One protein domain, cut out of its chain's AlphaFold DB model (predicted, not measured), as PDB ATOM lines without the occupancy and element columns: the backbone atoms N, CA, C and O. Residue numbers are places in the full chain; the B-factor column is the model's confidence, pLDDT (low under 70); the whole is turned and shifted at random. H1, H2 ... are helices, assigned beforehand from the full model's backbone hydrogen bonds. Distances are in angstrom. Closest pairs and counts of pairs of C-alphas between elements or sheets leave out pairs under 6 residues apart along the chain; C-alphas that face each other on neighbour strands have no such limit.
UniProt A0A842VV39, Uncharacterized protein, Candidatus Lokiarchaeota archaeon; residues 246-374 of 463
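Overview. This is residues 246 to 374 of the 463 residues of an uncharacterized protein of Candidatus Lokiarchaeota archaeon (UniProt A0A842VV39). Helix H7 lies in the middle of an elongated, all-helix domain, with H2 packed slantwise across one side of it and the long H4 loosely alongside on another. The helical hairpin of H5 and H6 lies crosswise at the end where H7 begins; H1 lies near H6 toward that end of the long axis, and H8 lies near H4 toward the other. The printed part has 129 residues, with eight named helices, H1 to H8 in chain order, and no named strand. It is only just compact, close to loose, with a radius of gyration of the C-alphas of 16.5 A and spans of 49 by 31 by 23 A.

Arrangement. H4, residues 287 to 307, touches H7, residues 341 to 358, at a shallow tilt of 3 degrees, opposite ways; the closest C-alphas, of Arg 301 and Phe 349, are 6.8 A apart. H7 also touches H2, residues 258 to 275, at a steep tilt of 44 degrees, the same way, with C-alphas 263 and 351 closest at 3.9 A. H2 and H4 are apart. H5, residues 310 to 324, touches residues 341 to 345 of H7, about perpendicular, only just, at 71 degrees; C-alphas 314 and 341 are closest at 5.7 A. H5 forms a hairpin with H6, residues 330 to 338, at a shallow tilt of 5 degrees; C-alphas 321 and 333 are closest at 6.4 A. H6 only just touches H2, at Glu 258 alone, with 3 pairs of C-alphas within 8 A; those of Glu 258 and Met 332 are closest at 6.5 A. H1, residues 247 to 252, is near H6. H3, residues 279 to 284, touches H4 only at the corner, with C-alphas 284 and 290 closest at 4.4 A. It only just touches H2, only at the corner, with 3 pairs within 8 A; C-alphas 274 and 280 are closest at 5.4 A. H8, residues 370 to 373, is close to H4 but not clearly touching, with C-alphas 295 and 370 closest at 6.0 A. Every O i to N i+4 pair is within hydrogen-bond range in H1, H3, H4, H5, H6 and H7, and 12 of 14 are in H2; H8 is too short for such a pair.

Along the chain. H4 is 29.6 A long, from C-alpha 287 at (8.534, -46.321, -16.865) to C-alpha 307 at (-8.413, -45.060, -41.085). H7 measures 25.9 A, H2 25.6 A, H5 21.1 A and H6 12.5 A. H1, beginning at C-alpha 247 at (21.133, -27.459, -50.194), H3 and H8 are shorter.

Size, cuts and confidence. The two C-alphas farthest apart are those of Lys 246 and Glu 372, at 51.0 A. The printed part has no cut. The link from H7 to H8, 11 residues, is long; the other links are tight. The mean pLDDT of the printed part is 70.4, with 60 residues under 70, among them 268 to 293, 302 to 316 and 365 to 374.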
ATOM      1  N   LYS A 246      25.699 -25.757 -50.220       87.56
ATOM      2  CA  LYS A 246      24.416 -25.552 -50.895       87.56
ATOM      3  C   LYS A 246      23.450 -26.691 -50.547       87.56
ATOM      4  O   LYS A 246      23.893 -27.833 -50.434       87.56
ATOM      5  N   PRO A 247      22.132 -26.431 -50.487       82.94
ATOM      6  CA  PRO A 247      21.133 -27.459 -50.194       82.94
ATOM      7  C   PRO A 247      21.219 -28.670 -51.128       82.94
ATOM      8  O   PRO A 247      21.207 -29.804 -50.661       82.94
ATOM      9  N   LYS A 248      21.425 -28.442 -52.433       88.12
ATOM     10  CA  LYS A 248      21.577 -29.530 -53.414       88.12
ATOM     11  C   LYS A 248      22.784 -30.421 -53.137       88.12
ATOM     12  O   LYS A 248      22.688 -31.628 -53.336       88.12
ATOM     13  N   ASP A 249      23.882 -29.847 -52.655       86.12
ATOM     14  CA  ASP A 249      25.088 -30.601 -52.306       86.12
ATOM     15  C   ASP A 249      24.872 -31.376 -50.997       86.12
ATOM     16  O   ASP A 249      25.202 -32.558 -50.921       86.12
ATOM     17  N   PHE A 250      24.214 -30.751 -50.010       86.75
ATOM     18  CA  PHE A 250      23.806 -31.394 -48.757       86.75
ATOM     19  C   PHE A 250      22.925 -32.620 -49.000       86.75
ATOM     20  O   PHE A 250      23.261 -33.723 -48.576       86.75
ATOM     21  N   PHE A 251      21.824 -32.452 -49.735       84.69
ATOM     22  CA  PHE A 251      20.953 -33.567 -50.098       84.69
ATOM     23  C   PHE A 251      21.651 -34.546 -51.052       84.69
ATOM     24  O   PHE A 251      21.379 -35.740 -51.009       84.69
ATOM     25  N   GLY A 252      22.622 -34.085 -51.843       83.06
ATOM     26  CA  GLY A 252      23.495 -34.936 -52.652       83.06
ATOM     27  C   GLY A 252      24.288 -35.967 -51.844       83.06
ATOM     28  O   GLY A 252      24.554 -37.054 -52.356       83.06
ATOM     29  N   HIS A 253      24.600 -35.694 -50.572       84.88
ATOM     30  CA  HIS A 253      25.238 -36.673 -49.682       84.88
ATOM     31  C   HIS A 253      24.325 -37.844 -49.299       84.88
ATOM     32  O   HIS A 253      24.827 -38.896 -48.911       84.88
ATOM     33  N   PHE A 254      23.007 -37.692 -49.449       84.94
ATOM     34  CA  PHE A 254      22.020 -38.739 -49.181       84.94
ATOM     35  C   PHE A 254      21.644 -39.543 -50.432       84.94
ATOM     36  O   PHE A 254      20.662 -40.284 -50.419       84.94
ATOM     37  N   ARG A 255      22.397 -39.411 -51.528       81.00
ATOM     38  CA  ARG A 255      22.185 -40.230 -52.728       81.00
ATOM     39  C   ARG A 255      22.335 -41.713 -52.377       81.00
ATOM     40  O   ARG A 255      23.328 -42.085 -51.756       81.00
ATOM     41  N   LEU A 256      21.387 -42.545 -52.812       82.50
ATOM     42  CA  LEU A 256      21.232 -43.963 -52.436       82.50
ATOM     43  C   LEU A 256      20.779 -44.205 -50.982       82.50
ATOM     44  O   LEU A 256      20.687 -45.357 -50.556       82.50
ATOM     45  N   TYR A 257      20.487 -43.142 -50.232       87.38
ATOM     46  CA  TYR A 257      19.964 -43.160 -48.864       87.38
ATOM     47  C   TYR A 257      18.648 -42.370 -48.771       87.38
ATOM     48  O   TYR A 257      18.320 -41.786 -47.740       87.38
ATOM     49  N   GLU A 258      17.871 -42.334 -49.854       88.75
ATOM     50  CA  GLU A 258      16.645 -41.539 -49.960       88.75
ATOM     51  C   GLU A 258      15.619 -41.939 -48.891       88.75
ATOM     52  O   GLU A 258      15.009 -41.085 -48.250       88.75
ATOM     53  N   GLU A 259      15.474 -43.236 -48.619       89.75
ATOM     54  CA  GLU A 259      14.601 -43.708 -47.540       89.75
ATOM     55  C   GLU A 259      15.025 -43.185 -46.161       89.75
ATOM     56  O   GLU A 259      14.173 -42.871 -45.326       89.75
ATOM     57  N   ASP A 260      16.334 -43.067 -45.921       87.06
ATOM     58  CA  ASP A 260      16.855 -42.561 -44.653       87.06
ATOM     59  C   ASP A 260      16.555 -41.080 -44.474       87.06
ATOM     60  O   ASP A 260      16.320 -40.659 -43.346       87.06
ATOM     61  N   VAL A 261      16.447 -40.304 -45.556       83.31
ATOM     62  CA  VAL A 261      15.979 -38.913 -45.478       83.31
ATOM     63  C   VAL A 261      14.585 -38.864 -44.853       83.31
ATOM     64  O   VAL A 261      14.369 -38.120 -43.900       83.31
ATOM     65  N   ILE A 262      13.649 -39.706 -45.297       80.69
ATOM     66  CA  ILE A 262      12.283 -39.743 -44.740       80.69
ATOM     67  C   ILE A 262      12.306 -40.148 -43.258       80.69
ATOM     68  O   ILE A 262      11.628 -39.528 -42.432       80.69
ATOM     69  N   ARG A 263      13.127 -41.146 -42.901       85.56
ATOM     70  CA  ARG A 263      13.326 -41.554 -41.499       85.56
ATOM     71  C   ARG A 263      13.900 -40.406 -40.662       85.56
ATOM     72  O   ARG A 263      13.443 -40.185 -39.544       85.56
ATOM     73  N   ILE A 264      14.860 -39.649 -41.191       78.06
ATOM     74  CA  ILE A 264      15.460 -38.487 -40.522       78.06
ATOM     75  C   ILE A 264      14.406 -37.410 -40.261       78.06
ATOM     76  O   ILE A 264      14.375 -36.858 -39.169       78.06
ATOM     77  N   PHE A 265      13.492 -37.149 -41.198       68.50
ATOM     78  CA  PHE A 265      12.404 -36.193 -40.963       68.50
ATOM     79  C   PHE A 265      11.480 -36.621 -39.814       68.50
ATOM     80  O   PHE A 265      11.184 -35.811 -38.935       68.50
ATOM     81  N   GLY A 266      11.067 -37.892 -39.776       60.62
ATOM     82  CA  GLY A 266      10.277 -38.422 -38.657       60.62
ATOM     83  C   GLY A 266      11.029 -38.360 -37.322       60.62
ATOM     84  O   GLY A 266      10.442 -38.046 -36.288       60.62
ATOM     85  N   PHE A 267      12.341 -38.601 -37.352       72.94
ATOM     86  CA  PHE A 267      13.218 -38.516 -36.187       72.94
ATOM     87  C   PHE A 267      13.334 -37.077 -35.658       72.94
ATOM     88  O   PHE A 267      13.097 -36.817 -34.477       72.94
ATOM     89  N   LEU A 268      13.641 -36.124 -36.544       63.16
ATOM     90  CA  LEU A 268      13.809 -34.712 -36.205       63.16
ATOM     91  C   LEU A 268      12.521 -34.082 -35.672       63.16
ATOM     92  O   LEU A 268      12.601 -33.230 -34.795       63.16
ATOM     93  N   LEU A 269      11.346 -34.511 -36.142       58.16
ATOM     94  CA  LEU A 269      10.068 -34.015 -35.628       58.16
ATOM     95  C   LEU A 269       9.940 -34.236 -34.113       58.16
ATOM     96  O   LEU A 269       9.605 -33.313 -33.378       58.16
ATOM     97  N   ILE A 270      10.229 -35.449 -33.641       61.12
ATOM     98  CA  ILE A 270      10.099 -35.801 -32.221       61.12
ATOM     99  C   ILE A 270      11.150 -35.085 -31.373       61.12
ATOM    100  O   ILE A 270      10.820 -34.553 -30.313       61.12
ATOM    101  N   HIS A 271      12.397 -35.021 -31.841       56.78
ATOM    102  CA  HIS A 271      13.446 -34.305 -31.117       56.78
ATOM    103  C   HIS A 271      13.217 -32.793 -31.100       56.78
ATOM    104  O   HIS A 271      13.383 -32.189 -30.048       56.78
ATOM    105  N   GLY A 272      12.747 -32.198 -32.199       47.88
ATOM    106  CA  GLY A 272      12.382 -30.782 -32.247       47.88
ATOM    107  C   GLY A 272      11.232 -30.446 -31.293       47.88
ATOM    108  O   GLY A 272      11.293 -29.449 -30.577       47.88
ATOM    109  N   LEU A 273      10.216 -31.315 -31.204       48.66
ATOM    110  CA  LEU A 273       9.142 -31.179 -30.211       48.66
ATOM    111  C   LEU A 273       9.654 -31.341 -28.770       48.66
ATOM    112  O   LEU A 273       9.148 -30.680 -27.866       48.66
ATOM    113  N   ASN A 274      10.654 -32.196 -28.539       51.34
ATOM    114  CA  ASN A 274      11.260 -32.361 -27.219       51.34
ATOM    115  C   ASN A 274      12.177 -31.188 -26.833       51.34
ATOM    116  O   ASN A 274      12.205 -30.797 -25.669       51.34
ATOM    117  N   GLU A 275      12.914 -30.604 -27.776       46.12
ATOM    118  CA  GLU A 275      13.848 -29.501 -27.519       46.12
ATOM    119  C   GLU A 275      13.121 -28.238 -27.015       46.12
ATOM    120  O   GLU A 275      13.651 -27.498 -26.185       46.12
ATOM    121  N   ALA A 276      11.845 -28.073 -27.386       35.38
ATOM    122  CA  ALA A 276      10.931 -27.035 -26.905       35.38
ATOM    123  C   ALA A 276      10.430 -27.252 -25.451       35.38
ATOM    124  O   ALA A 276       9.235 -27.175 -25.169       35.38
ATOM    125  N   GLY A 277      11.342 -27.508 -24.504       40.19
ATOM    126  CA  GLY A 277      11.047 -27.560 -23.061       40.19
ATOM    127  C   GLY A 277      11.356 -28.886 -22.353       40.19
ATOM    128  O   GLY A 277      11.101 -29.009 -21.151       40.19
ATOM    129  N   ARG A 278      11.927 -29.872 -23.063       48.25
ATOM    130  CA  ARG A 278      12.320 -31.212 -22.565       48.25
ATOM    131  C   ARG A 278      11.175 -31.988 -21.908       48.25
ATOM    132  O   ARG A 278      11.376 -32.737 -20.954       48.25
ATOM    133  N   ILE A 279       9.949 -31.758 -22.375       45.22
ATOM    134  CA  ILE A 279       8.725 -32.310 -21.778       45.22
ATOM    135  C   ILE A 279       8.636 -33.821 -22.020       45.22
ATOM    136  O   ILE A 279       8.312 -34.569 -21.098       45.22
ATOM    137  N   LEU A 280       8.940 -34.268 -23.242       50.88
ATOM    138  CA  LEU A 280       8.915 -35.684 -23.616       50.88
ATOM    139  C   LEU A 280       9.962 -36.474 -22.828       50.88
ATOM    140  O   LEU A 280       9.605 -37.464 -22.200       50.88
ATOM    141  N   GLU A 281      11.204 -35.992 -22.770       57.44
ATOM    142  CA  GLU A 281      12.292 -36.608 -21.995       57.44
ATOM    143  C   GLU A 281      11.904 -36.780 -20.515       57.44
ATOM    144  O   GLU A 281      11.916 -37.895 -20.000       57.44
ATOM    145  N   LYS A 282      11.414 -35.714 -19.862       53.03
ATOM    146  CA  LYS A 282      10.964 -35.758 -18.455       53.03
ATOM    147  C   LYS A 282       9.771 -36.684 -18.220       53.03
ATOM    148  O   LYS A 282       9.613 -37.237 -17.136       53.03
ATOM    149  N   THR A 283       8.898 -36.830 -19.213       50.00
ATOM    150  CA  THR A 283       7.724 -37.708 -19.118       50.00
ATOM    151  C   THR A 283       8.125 -39.175 -19.299       50.00
ATOM    152  O   THR A 283       7.575 -40.045 -18.625       50.00
ATOM    153  N   ILE A 284       9.108 -39.458 -20.160       61.28
ATOM    154  CA  ILE A 284       9.602 -40.812 -20.463       61.28
ATOM    155  C   ILE A 284      10.475 -41.380 -19.328       61.28
ATOM    156  O   ILE A 284      10.536 -42.598 -19.176       61.28
ATOM    157  N   GLU A 285      11.066 -40.541 -18.468       66.94
ATOM    158  CA  GLU A 285      11.773 -40.987 -17.248       66.94
ATOM    159  C   GLU A 285      10.908 -41.889 -16.344       66.94
ATOM    160  O   GLU A 285      11.420 -42.748 -15.624       66.94
ATOM    161  N   ASN A 286       9.584 -41.733 -16.394       68.88
ATOM    162  CA  ASN A 286       8.661 -42.639 -15.728       68.88
ATOM    163  C   ASN A 286       8.361 -43.856 -16.617       68.88
ATOM    164  O   ASN A 286       7.735 -43.733 -17.672       68.88
ATOM    165  N   GLU A 287       8.711 -45.054 -16.138       65.88
ATOM    166  CA  GLU A 287       8.534 -46.321 -16.865       65.88
ATOM    167  C   GLU A 287       7.089 -46.547 -17.356       65.88
ATOM    168  O   GLU A 287       6.866 -47.102 -18.431       65.88
ATOM    169  N   THR A 288       6.089 -46.087 -16.602       60.03
ATOM    170  CA  THR A 288       4.675 -46.235 -16.976       60.03
ATOM    171  C   THR A 288       4.307 -45.297 -18.120       60.03
ATOM    172  O   THR A 288       3.679 -45.720 -19.089       60.03
ATOM    173  N   TYR A 289       4.710 -44.028 -18.043       59.72
ATOM    174  CA  TYR A 289       4.437 -43.057 -19.104       59.72
ATOM    175  C   TYR A 289       5.224 -43.371 -20.378       59.72
ATOM    176  O   TYR A 289       4.671 -43.265 -21.471       59.72
ATOM    177  N   SER A 290       6.455 -43.867 -20.247       69.31
ATOM    178  CA  SER A 290       7.235 -44.442 -21.347       69.31
ATOM    179  C   SER A 290       6.458 -45.551 -22.072       69.31
ATOM    180  O   SER A 290       6.288 -45.501 -23.293       69.31
ATOM    181  N   LYS A 291       5.870 -46.499 -21.326       69.06
ATOM    182  CA  LYS A 291       5.027 -47.562 -21.903       69.06
ATOM    183  C   LYS A 291       3.764 -47.024 -22.578       69.06
ATOM    184  O   LYS A 291       3.416 -47.484 -23.663       69.06
ATOM    185  N   ILE A 292       3.093 -46.033 -21.985       63.38
ATOM    186  CA  ILE A 292       1.904 -45.387 -22.573       63.38
ATOM    187  C   ILE A 292       2.251 -44.706 -23.901       63.38
ATOM    188  O   ILE A 292       1.525 -44.869 -24.883       63.38
ATOM    189  N   ILE A 293       3.367 -43.981 -23.960       64.62
ATOM    190  CA  ILE A 293       3.851 -43.343 -25.190       64.62
ATOM    191  C   ILE A 293       4.155 -44.407 -26.253       64.62
ATOM    192  O   ILE A 293       3.745 -44.253 -27.405       64.62
ATOM    193  N   GLY A 294       4.778 -45.523 -25.866       73.62
ATOM    194  CA  GLY A 294       5.028 -46.655 -26.761       73.62
ATOM    195  C   GLY A 294       3.747 -47.280 -27.336       73.62
ATOM    196  O   GLY A 294       3.635 -47.472 -28.549       73.62
ATOM    197  N   HIS A 295       2.739 -47.524 -26.493       64.94
ATOM    198  CA  HIS A 295       1.416 -48.015 -26.917       64.94
ATOM    199  C   HIS A 295       0.680 -47.027 -27.818       64.94
ATOM    200  O   HIS A 295       0.022 -47.419 -28.786       64.94
ATOM    201  N   THR A 296       0.825 -45.738 -27.530       63.28
ATOM    202  CA  THR A 296       0.217 -44.670 -28.320       63.28
ATOM    203  C   THR A 296       0.853 -44.583 -29.703       63.28
ATOM    204  O   THR A 296       0.129 -44.502 -30.692       63.28
ATOM    205  N   TYR A 297       2.180 -44.703 -29.804       78.38
ATOM    206  CA  TYR A 297       2.876 -44.827 -31.086       78.38
ATOM    207  C   TYR A 297       2.388 -46.046 -31.887       78.38
ATOM    208  O   TYR A 297       2.036 -45.909 -33.060       78.38
ATOM    209  N   ASN A 298       2.307 -47.227 -31.259       72.81
ATOM    210  CA  ASN A 298       1.848 -48.445 -31.935       72.81
ATOM    211  C   ASN A 298       0.414 -48.288 -32.454       72.81
ATOM    212  O   ASN A 298       0.118 -48.633 -33.598       72.81
ATOM    213  N   THR A 299      -0.458 -47.692 -31.641       60.12
ATOM    214  CA  THR A 299      -1.846 -47.416 -32.018       60.12
ATOM    215  C   THR A 299      -1.908 -46.403 -33.159       60.12
ATOM    216  O   THR A 299      -2.599 -46.642 -34.139       60.12
ATOM    217  N   ALA A 300      -1.145 -45.310 -33.096       59.09
ATOM    218  CA  ALA A 300      -1.085 -44.293 -34.145       59.09
ATOM    219  C   ALA A 300      -0.654 -44.870 -35.500       59.09
ATOM    220  O   ALA A 300      -1.265 -44.584 -36.533       59.09
ATOM    221  N   ARG A 301       0.378 -45.720 -35.488       73.19
ATOM    222  CA  ARG A 301       0.905 -46.385 -36.681       73.19
ATOM    223  C   ARG A 301      -0.130 -47.314 -37.314       73.19
ATOM    224  O   ARG A 301      -0.317 -47.278 -38.528       73.19
ATOM    225  N   GLU A 302      -0.813 -48.129 -36.515       60.69
ATOM    226  CA  GLU A 302      -1.829 -49.059 -37.023       60.69
ATOM    227  C   GLU A 302      -3.113 -48.336 -37.452       60.69
ATOM    228  O   GLU A 302      -3.658 -48.616 -38.519       60.69
ATOM    229  N   MET A 303      -3.547 -47.324 -36.697       51.72
ATOM    230  CA  MET A 303      -4.696 -46.485 -37.054       51.72
ATOM    231  C   MET A 303      -4.464 -45.738 -38.366       51.72
ATOM    232  O   MET A 303      -5.386 -45.626 -39.172       51.72
ATOM    233  N   THR A 304      -3.236 -45.284 -38.621       55.75
ATOM    234  CA  THR A 304      -2.878 -44.634 -39.888       55.75
ATOM    235  C   THR A 304      -3.090 -45.564 -41.082       55.75
ATOM    236  O   THR A 304      -3.618 -45.135 -42.102       55.75
ATOM    237  N   LYS A 305      -2.758 -46.853 -40.951       58.31
ATOM    238  CA  LYS A 305      -2.960 -47.839 -42.024       58.31
ATOM    239  C   LYS A 305      -4.435 -48.156 -42.282       58.31
ATOM    240  O   LYS A 305      -4.776 -48.555 -43.390       58.31
ATOM    241  N   ILE A 306      -5.285 -48.039 -41.259       46.97
ATOM    242  CA  ILE A 306      -6.687 -48.479 -41.313       46.97
ATOM    243  C   ILE A 306      -7.640 -47.328 -41.662       46.97
ATOM    244  O   ILE A 306      -8.581 -47.524 -42.426       46.97
ATOM    245  N   TYR A 307      -7.421 -46.141 -41.093       40.78
ATOM    246  CA  TYR A 307      -8.413 -45.060 -41.085       40.78
ATOM    247  C   TYR A 307      -8.035 -43.843 -41.923       40.78
ATOM    248  O   TYR A 307      -8.893 -42.990 -42.149       40.78
ATOM    249  N   ILE A 308      -6.784 -43.731 -42.375       47.59
ATOM    250  CA  ILE A 308      -6.364 -42.617 -43.227       47.59
ATOM    251  C   ILE A 308      -6.501 -43.050 -44.693       47.59
ATOM    252  O   ILE A 308      -5.839 -44.006 -45.101       47.59
ATOM    253  N   PRO A 309      -7.357 -42.381 -45.494       51.12
ATOM    254  CA  PRO A 309      -7.497 -42.688 -46.914       51.12
ATOM    255  C   PRO A 309      -6.163 -42.546 -47.651       51.12
ATOM    256  O   PRO A 309      -5.362 -41.664 -47.331       51.12
ATOM    257  N   LYS A 310      -5.928 -43.386 -48.665       60.53
ATOM    258  CA  LYS A 310      -4.667 -43.381 -49.424       60.53
ATOM    259  C   LYS A 310      -4.400 -42.016 -50.062       60.53
ATOM    260  O   LYS A 310      -3.265 -41.562 -50.068       60.53
ATOM    261  N   GLU A 311      -5.449 -41.337 -50.506       51.28
ATOM    262  CA  GLU A 311      -5.402 -40.017 -51.135       51.28
ATOM    263  C   GLU A 311      -4.825 -38.957 -50.185       51.28
ATOM    264  O   GLU A 311      -4.033 -38.110 -50.585       51.28
ATOM    265  N   VAL A 312      -5.159 -39.052 -48.896       49.00
ATOM    266  CA  VAL A 312      -4.640 -38.163 -47.850       49.00
ATOM    267  C   VAL A 312      -3.146 -38.407 -47.631       49.00
ATOM    268  O   VAL A 312      -2.370 -37.471 -47.453       49.00
ATOM    269  N   ILE A 313      -2.728 -39.673 -47.667       56.69
ATOM    270  CA  ILE A 313      -1.320 -40.054 -47.552       56.69
ATOM    271  C   ILE A 313      -0.526 -39.596 -48.786       56.69
ATOM    272  O   ILE A 313       0.599 -39.103 -48.659       56.69
ATOM    273  N   ASP A 314      -1.120 -39.717 -49.973       64.50
ATOM    274  CA  ASP A 314      -0.549 -39.236 -51.231       64.50
ATOM    275  C   ASP A 314      -0.321 -37.718 -51.198       64.50
ATOM    276  O   ASP A 314       0.710 -37.244 -51.680       64.50
ATOM    277  N   ASP A 315      -1.235 -36.956 -50.591       51.94
ATOM    278  CA  ASP A 315      -1.092 -35.508 -50.433       51.94
ATOM    279  C   ASP A 315       0.041 -35.134 -49.457       51.94
ATOM    280  O   ASP A 315       0.820 -34.228 -49.759       51.94
ATOM    281  N   TYR A 316       0.235 -35.868 -48.351       57.22
ATOM    282  CA  TYR A 316       1.404 -35.679 -47.466       57.22
ATOM    283  C   TYR A 316       2.726 -35.948 -48.176       57.22
ATOM    284  O   TYR A 316       3.678 -35.173 -48.063       57.22
ATOM    285  N   LYS A 317       2.782 -37.045 -48.932       76.25
ATOM    286  CA  LYS A 317       3.947 -37.392 -49.744       76.25
ATOM    287  C   LYS A 317       4.210 -36.312 -50.800       76.25
ATOM    288  O   LYS A 317       5.359 -35.930 -51.008       76.25
ATOM    289  N   ARG A 318       3.165 -35.787 -51.452       71.50
ATOM    290  CA  ARG A 318       3.288 -34.703 -52.438       71.50
ATOM    291  C   ARG A 318       3.843 -33.433 -51.799       71.50
ATOM    292  O   ARG A 318       4.757 -32.852 -52.367       71.50
ATOM    293  N   LEU A 319       3.362 -33.066 -50.612       58.94
ATOM    294  CA  LEU A 319       3.862 -31.918 -49.854       58.94
ATOM    295  C   LEU A 319       5.355 -32.057 -49.527       58.94
ATOM    296  O   LEU A 319       6.134 -31.128 -49.720       58.94
ATOM    297  N   PHE A 320       5.765 -33.242 -49.071       69.50
ATOM    298  CA  PHE A 320       7.163 -33.558 -48.791       69.50
ATOM    299  C   PHE A 320       8.047 -33.440 -50.042       69.50
ATOM    300  O   PHE A 320       9.102 -32.805 -50.007       69.50
ATOM    301  N   ILE A 321       7.597 -34.006 -51.164       76.56
ATOM    302  CA  ILE A 321       8.283 -33.904 -52.459       76.56
ATOM    303  C   ILE A 321       8.373 -32.449 -52.902       76.56
ATOM    304  O   ILE A 321       9.420 -32.015 -53.374       76.56
ATOM    305  N   GLU A 322       7.291 -31.690 -52.748       71.25
ATOM    306  CA  GLU A 322       7.243 -30.287 -53.123       71.25
ATOM    307  C   GLU A 322       8.275 -29.492 -52.332       71.25
ATOM    308  O   GLU A 322       9.035 -28.772 -52.963       71.25
ATOM    309  N   ILE A 323       8.400 -29.701 -51.015       68.56
ATOM    310  CA  ILE A 323       9.442 -29.084 -50.171       68.56
ATOM    311  C   ILE A 323      10.852 -29.447 -50.654       68.56
ATOM    312  O   ILE A 323      11.712 -28.578 -50.730       68.56
ATOM    313  N   LEU A 324      11.109 -30.706 -51.010       76.94
ATOM    314  CA  LEU A 324      12.437 -31.121 -51.477       76.94
ATOM    315  C   LEU A 324      12.739 -30.711 -52.920       76.94
ATOM    316  O   LEU A 324      13.906 -30.662 -53.313       76.94
ATOM    317  N   THR A 325      11.715 -30.394 -53.707       79.56
ATOM    318  CA  THR A 325      11.884 -29.866 -55.061       79.56
ATOM    319  C   THR A 325      12.654 -28.548 -54.972       79.56
ATOM    320  O   THR A 325      12.338 -27.696 -54.145       79.56
ATOM    321  N   ASP A 326      13.690 -28.408 -55.801       81.25
ATOM    322  CA  ASP A 326      14.677 -27.312 -55.822       81.25
ATOM    323  C   ASP A 326      15.764 -27.365 -54.735       81.25
ATOM    324  O   ASP A 326      16.856 -26.825 -54.951       81.25
ATOM    325  N   LEU A 327      15.528 -28.073 -53.625       80.69
ATOM    326  CA  LEU A 327      16.515 -28.271 -52.558       80.69
ATOM    327  C   LEU A 327      17.363 -29.527 -52.755       80.69
ATOM    328  O   LEU A 327      18.560 -29.491 -52.487       80.69
ATOM    329  N   ALA A 328      16.766 -30.619 -53.228       87.25
ATOM    330  CA  ALA A 328      17.427 -31.901 -53.443       87.25
ATOM    331  C   ALA A 328      17.801 -32.126 -54.924       87.25
ATOM    332  O   ALA A 328      17.243 -31.476 -55.816       87.25
ATOM    333  N   PRO A 329      18.742 -33.043 -55.226       90.81
ATOM    334  CA  PRO A 329      19.003 -33.475 -56.597       90.81
ATOM    335  C   PRO A 329      17.740 -34.032 -57.270       90.81
ATOM    336  O   PRO A 329      16.982 -34.779 -56.654       90.81
ATOM    337  N   GLU A 330      17.543 -33.730 -58.556       89.06
ATOM    338  CA  GLU A 330      16.359 -34.170 -59.317       89.06
ATOM    339  C   GLU A 330      16.187 -35.695 -59.309       89.06
ATOM    340  O   GLU A 330      15.071 -36.198 -59.202       89.06
ATOM    341  N   GLU A 331      17.298 -36.435 -59.343       88.44
ATOM    342  CA  GLU A 331      17.308 -37.898 -59.250       88.44
ATOM    343  C   GLU A 331      16.688 -38.399 -57.934       88.44
ATOM    344  O   GLU A 331      15.898 -39.340 -57.942       88.44
ATOM    345  N   MET A 332      16.988 -37.738 -56.812       88.56
ATOM    346  CA  MET A 332      16.439 -38.070 -55.494       88.56
ATOM    347  C   MET A 332      14.948 -37.725 -55.413       88.56
ATOM    348  O   MET A 332      14.145 -38.513 -54.912       88.56
ATOM    349  N   VAL A 333      14.549 -36.575 -55.960       88.81
ATOM    350  CA  VAL A 333      13.132 -36.183 -56.046       88.81
ATOM    351  C   VAL A 333      12.337 -37.201 -56.875       88.81
ATOM    352  O   VAL A 333      11.239 -37.591 -56.478       88.81
ATOM    353  N   ALA A 334      12.904 -37.696 -57.979       89.56
ATOM    354  CA  ALA A 334      12.283 -38.726 -58.809       89.56
ATOM    355  C   ALA A 334      12.093 -40.058 -58.058       89.56
ATOM    356  O   ALA A 334      11.049 -40.698 -58.205       89.56
ATOM    357  N   VAL A 335      13.049 -40.451 -57.205       89.62
ATOM    358  CA  VAL A 335      12.910 -41.626 -56.326       89.62
ATOM    359  C   VAL A 335      11.729 -41.450 -55.367       89.62
ATOM    360  O   VAL A 335      10.888 -42.344 -55.259       89.62
ATOM    361  N   PHE A 336      11.589 -40.280 -54.733       87.25
ATOM    362  CA  PHE A 336      10.447 -40.008 -53.855       87.25
ATOM    363  C   PHE A 336       9.111 -40.001 -54.598       87.25
ATOM    364  O   PHE A 336       8.119 -40.503 -54.074       87.25
ATOM    365  N   GLN A 337       9.065 -39.490 -55.829       88.44
ATOM    366  CA  GLN A 337       7.850 -39.513 -56.649       88.44
ATOM    367  C   GLN A 337       7.381 -40.944 -56.948       88.44
ATOM    368  O   GLN A 337       6.180 -41.216 -56.861       88.44
ATOM    369  N   GLN A 338       8.312 -41.857 -57.232       90.38
ATOM    370  CA  GLN A 338       8.021 -43.260 -57.556       90.38
ATOM    371  C   GLN A 338       7.728 -44.138 -56.329       90.38
ATOM    372  O   GLN A 338       7.129 -45.202 -56.478       90.38
ATOM    373  N   MET A 339       8.113 -43.704 -55.126       87.56
ATOM    374  CA  MET A 339       7.896 -44.444 -53.879       87.56
ATOM    375  C   MET A 339       6.403 -44.660 -53.590       87.56
ATOM    376  O   MET A 339       5.609 -43.736 -53.739       87.56
ATOM    377  N   ASP A 340       5.990 -45.842 -53.128       87.88
ATOM    378  CA  ASP A 340       4.597 -46.023 -52.703       87.88
ATOM    379  C   ASP A 340       4.311 -45.227 -51.419       87.88
ATOM    380  O   ASP A 340       5.132 -45.130 -50.509       87.88
ATOM    381  N   SER A 341       3.125 -44.643 -51.323       77.19
ATOM    382  CA  SER A 341       2.783 -43.746 -50.220       77.19
ATOM    383  C   SER A 341       2.618 -44.474 -48.879       77.19
ATOM    384  O   SER A 341       2.863 -43.892 -47.824       77.19
ATOM    385  N   SER A 342       2.303 -45.774 -48.898       78.31
ATOM    386  CA  SER A 342       2.358 -46.622 -47.702       78.31
ATOM    387  C   SER A 342       3.803 -46.843 -47.253       78.31
ATOM    388  O   SER A 342       4.100 -46.788 -46.059       78.31
ATOM    389  N   GLN A 343       4.729 -47.039 -48.198       85.31
ATOM    390  CA  GLN A 343       6.161 -47.111 -47.894       85.31
ATOM    391  C   GLN A 343       6.644 -45.791 -47.278       85.31
ATOM    392  O   GLN A 343       7.250 -45.823 -46.211       85.31
ATOM    393  N   PHE A 344       6.285 -44.644 -47.862       81.50
ATOM    394  CA  PHE A 344       6.607 -43.314 -47.330       81.50
ATOM    395  C   PHE A 344       6.185 -43.144 -45.859       81.50
ATOM    396  O   PHE A 344       6.998 -42.784 -45.008       81.50
ATOM    397  N   VAL A 345       4.931 -43.464 -45.529       74.75
ATOM    398  CA  VAL A 345       4.424 -43.345 -44.153       74.75
ATOM    399  C   VAL A 345       5.106 -44.313 -43.196       74.75
ATOM    400  O   VAL A 345       5.416 -43.937 -42.066       74.75
ATOM    401  N   ASN A 346       5.374 -45.548 -43.623       84.25
ATOM    402  CA  ASN A 346       6.084 -46.506 -42.780       84.25
ATOM    403  C   ASN A 346       7.497 -46.015 -42.444       84.25
ATOM    404  O   ASN A 346       7.878 -46.058 -41.276       84.25
ATOM    405  N   LEU A 347       8.232 -45.487 -43.427       84.25
ATOM    406  CA  LEU A 347       9.560 -44.898 -43.229       84.25
ATOM    407  C   LEU A 347       9.519 -43.698 -42.275       84.25
ATOM    408  O   LEU A 347      10.379 -43.546 -41.408       84.25
ATOM    409  N   PHE A 348       8.485 -42.868 -42.382       76.44
ATOM    410  CA  PHE A 348       8.290 -41.737 -41.482       76.44
ATOM    411  C   PHE A 348       8.043 -42.186 -40.031       76.44
ATOM    412  O   PHE A 348       8.704 -41.706 -39.105       76.44
ATOM    413  N   PHE A 349       7.159 -43.170 -39.819       79.19
ATOM    414  CA  PHE A 349       6.931 -43.756 -38.492       79.19
ATOM    415  C   PHE A 349       8.161 -44.499 -37.954       79.19
ATOM    416  O   PHE A 349       8.408 -44.453 -36.752       79.19
ATOM    417  N   GLU A 350       8.977 -45.129 -38.805       87.38
ATOM    418  CA  GLU A 350      10.271 -45.694 -38.396       87.38
ATOM    419  C   GLU A 350      11.218 -44.621 -37.841       87.38
ATOM    420  O   GLU A 350      11.931 -44.875 -36.868       87.38
ATOM    421  N   GLY A 351      11.203 -43.421 -38.423       76.06
ATOM    422  CA  GLY A 351      11.909 -42.250 -37.905       76.06
ATOM    423  C   GLY A 351      11.448 -41.852 -36.504       76.06
ATOM    424  O   GLY A 351      12.258 -41.750 -35.583       76.06
ATOM    425  N   ILE A 352      10.131 -41.712 -36.329       77.38
ATOM    426  CA  ILE A 352       9.498 -41.419 -35.033       77.38
ATOM    427  C   ILE A 352       9.861 -42.488 -33.995       77.38
ATOM    428  O   ILE A 352      10.232 -42.167 -32.869       77.38
ATOM    429  N   HIS A 353       9.798 -43.763 -34.374       85.62
ATOM    430  CA  HIS A 353      10.147 -44.883 -33.505       85.62
ATOM    431  C   HIS A 353      11.596 -44.814 -33.024       85.62
ATOM    432  O   HIS A 353      11.861 -45.016 -31.841       85.62
ATOM    433  N   LYS A 354      12.533 -44.507 -33.933       86.06
ATOM    434  CA  LYS A 354      13.952 -44.327 -33.594       86.06
ATOM    435  C   LYS A 354      14.139 -43.188 -32.592       86.06
ATOM    436  O   LYS A 354      14.859 -43.389 -31.623       86.06
ATOM    437  N   ALA A 355      13.461 -42.056 -32.782       74.81
ATOM    438  CA  ALA A 355      13.543 -40.922 -31.861       74.81
ATOM    439  C   ALA A 355      12.937 -41.231 -30.487       74.81
ATOM    440  O   ALA A 355      13.537 -40.946 -29.459       74.81
ATOM    441  N   LEU A 356      11.772 -41.879 -30.440       77.50
ATOM    442  CA  LEU A 356      11.169 -42.294 -29.170       77.50
ATOM    443  C   LEU A 356      12.053 -43.301 -28.425       77.50
ATOM    444  O   LEU A 356      12.187 -43.209 -27.207       77.50
ATOM    445  N   LYS A 357      12.689 -44.235 -29.144       86.19
ATOM    446  CA  LYS A 357      13.653 -45.173 -28.555       86.19
ATOM    447  C   LYS A 357      14.891 -44.449 -28.020       86.19
ATOM    448  O   LYS A 357      15.341 -44.780 -26.928       86.19
ATOM    449  N   ASP A 358      15.404 -43.463 -28.756       83.88
ATOM    450  CA  ASP A 358      16.526 -42.615 -28.329       83.88
ATOM    451  C   ASP A 358      16.195 -41.825 -27.050       83.88
ATOM    452  O   ASP A 358      16.990 -41.785 -26.116       83.88
ATOM    453  N   LEU A 359      14.965 -41.312 -26.945       74.88
ATOM    454  CA  LEU A 359      14.454 -40.620 -25.756       74.88
ATOM    455  C   LEU A 359      14.141 -41.546 -24.563       74.88
ATOM    456  O   LEU A 359      13.738 -41.055 -23.511       74.88
ATOM    457  N   GLY A 360      14.318 -42.866 -24.698       79.44
ATOM    458  CA  GLY A 360      14.170 -43.827 -23.600       79.44
ATOM    459  C   GLY A 360      12.880 -44.655 -23.605       79.44
ATOM    460  O   GLY A 360      12.589 -45.337 -22.618       79.44
ATOM    461  N   VAL A 361      12.096 -44.648 -24.690       79.25
ATOM    462  CA  VAL A 361      10.936 -45.545 -24.821       79.25
ATOM    463  C   VAL A 361      11.392 -46.973 -25.115       79.25
ATOM    464  O   VAL A 361      12.010 -47.252 -26.145       79.25
ATOM    465  N   ASN A 362      11.052 -47.908 -24.224       80.88
ATOM    466  CA  ASN A 362      11.360 -49.324 -24.410       80.88
ATOM    467  C   ASN A 362      10.201 -50.063 -25.098       80.88
ATOM    468  O   ASN A 362       9.234 -50.462 -24.451       80.88
ATOM    469  N   PHE A 363      10.331 -50.279 -26.407       80.12
ATOM    470  CA  PHE A 363       9.345 -51.013 -27.204       80.12
ATOM    471  C   PHE A 363       9.431 -52.540 -27.054       80.12
ATOM    472  O   PHE A 363       8.430 -53.220 -27.254       80.12
ATOM    473  N   ASP A 364      10.592 -53.080 -26.666       75.25
ATOM    474  CA  ASP A 364      10.843 -54.529 -26.592       75.25
ATOM    475  C   ASP A 364      10.123 -55.190 -25.393       75.25
ATOM    476  O   ASP A 364       9.986 -56.411 -25.334       75.25
ATOM    477  N   GLY A 365       9.644 -54.382 -24.438       63.06
ATOM    478  CA  GLY A 365       8.892 -54.816 -23.257       63.06
ATOM    479  C   GLY A 365       7.381 -54.566 -23.309       63.06
ATOM    480  O   GLY A 365       6.719 -54.824 -22.306       63.06
ATOM    481  N   LEU A 366       6.841 -54.054 -24.424       67.88
ATOM    482  CA  LEU A 366       5.408 -53.778 -24.560       67.88
ATOM    483  C   LEU A 366       4.625 -55.066 -24.862       67.88
ATOM    484  O   LEU A 366       4.955 -55.825 -25.773       67.88
ATOM    485  N   LYS A 367       3.552 -55.300 -24.112       65.88
ATOM    486  CA  LYS A 367       2.547 -56.338 -24.343       65.88
ATOM    487  C   LYS A 367       1.677 -56.018 -25.561       65.88
ATOM    488  O   LYS A 367       1.698 -54.923 -26.113       65.88
ATOM    489  N   SER A 368       0.859 -56.988 -25.965       52.97
ATOM    490  CA  SER A 368      -0.033 -56.908 -27.130       52.97
ATOM    491  C   SER A 368      -1.063 -55.786 -27.063       52.97
ATOM    492  O   SER A 368      -1.490 -55.288 -28.103       52.97
ATOM    493  N   ASN A 369      -1.500 -55.401 -25.865       54.91
ATOM    494  CA  ASN A 369      -2.428 -54.298 -25.703       54.91
ATOM    495  C   ASN A 369      -2.134 -53.494 -24.428       54.91
ATOM    496  O   ASN A 369      -1.662 -54.012 -23.415       54.91
ATOM    497  N   MET A 370      -2.451 -52.202 -24.492       50.50
ATOM    498  CA  MET A 370      -2.273 -51.253 -23.392       50.50
ATOM    499  C   MET A 370      -3.056 -51.665 -22.130       50.50
ATOM    500  O   MET A 370      -2.637 -51.374 -21.016       50.50
ATOM    501  N   TRP A 371      -4.171 -52.383 -22.285       50.91
ATOM    502  CA  TRP A 371      -5.039 -52.815 -21.183       50.91
ATOM    503  C   TRP A 371      -4.442 -53.972 -20.353       50.91
ATOM    504  O   TRP A 371      -4.608 -54.011 -19.135       50.91
ATOM    505  N   GLU A 372      -3.706 -54.882 -20.990       56.66
ATOM    506  CA  GLU A 372      -2.942 -55.998 -20.419       56.66
ATOM    507  C   GLU A 372      -1.629 -55.513 -19.809       56.66
ATOM    508  O   GLU A 372      -1.136 -56.091 -18.834       56.66
ATOM    509  N   GLU A 373      -1.038 -54.472 -20.398       52.38
ATOM    510  CA  GLU A 373       0.126 -53.777 -19.850       52.38
ATOM    511  C   GLU A 373      -0.222 -53.102 -18.524       52.38
ATOM    512  O   GLU A 373       0.518 -53.220 -17.549       52.38
ATOM    513  N   LEU A 374      -1.375 -52.430 -18.486       50.88
ATOM    514  CA  LEU A 374      -1.768 -51.586 -17.370       50.88
ATOM    515  C   LEU A 374      -2.505 -52.319 -16.246       50.88
ATOM    516  O   LEU A 374      -2.739 -51.658 -15.248       50.88
TER     517      LEU A 374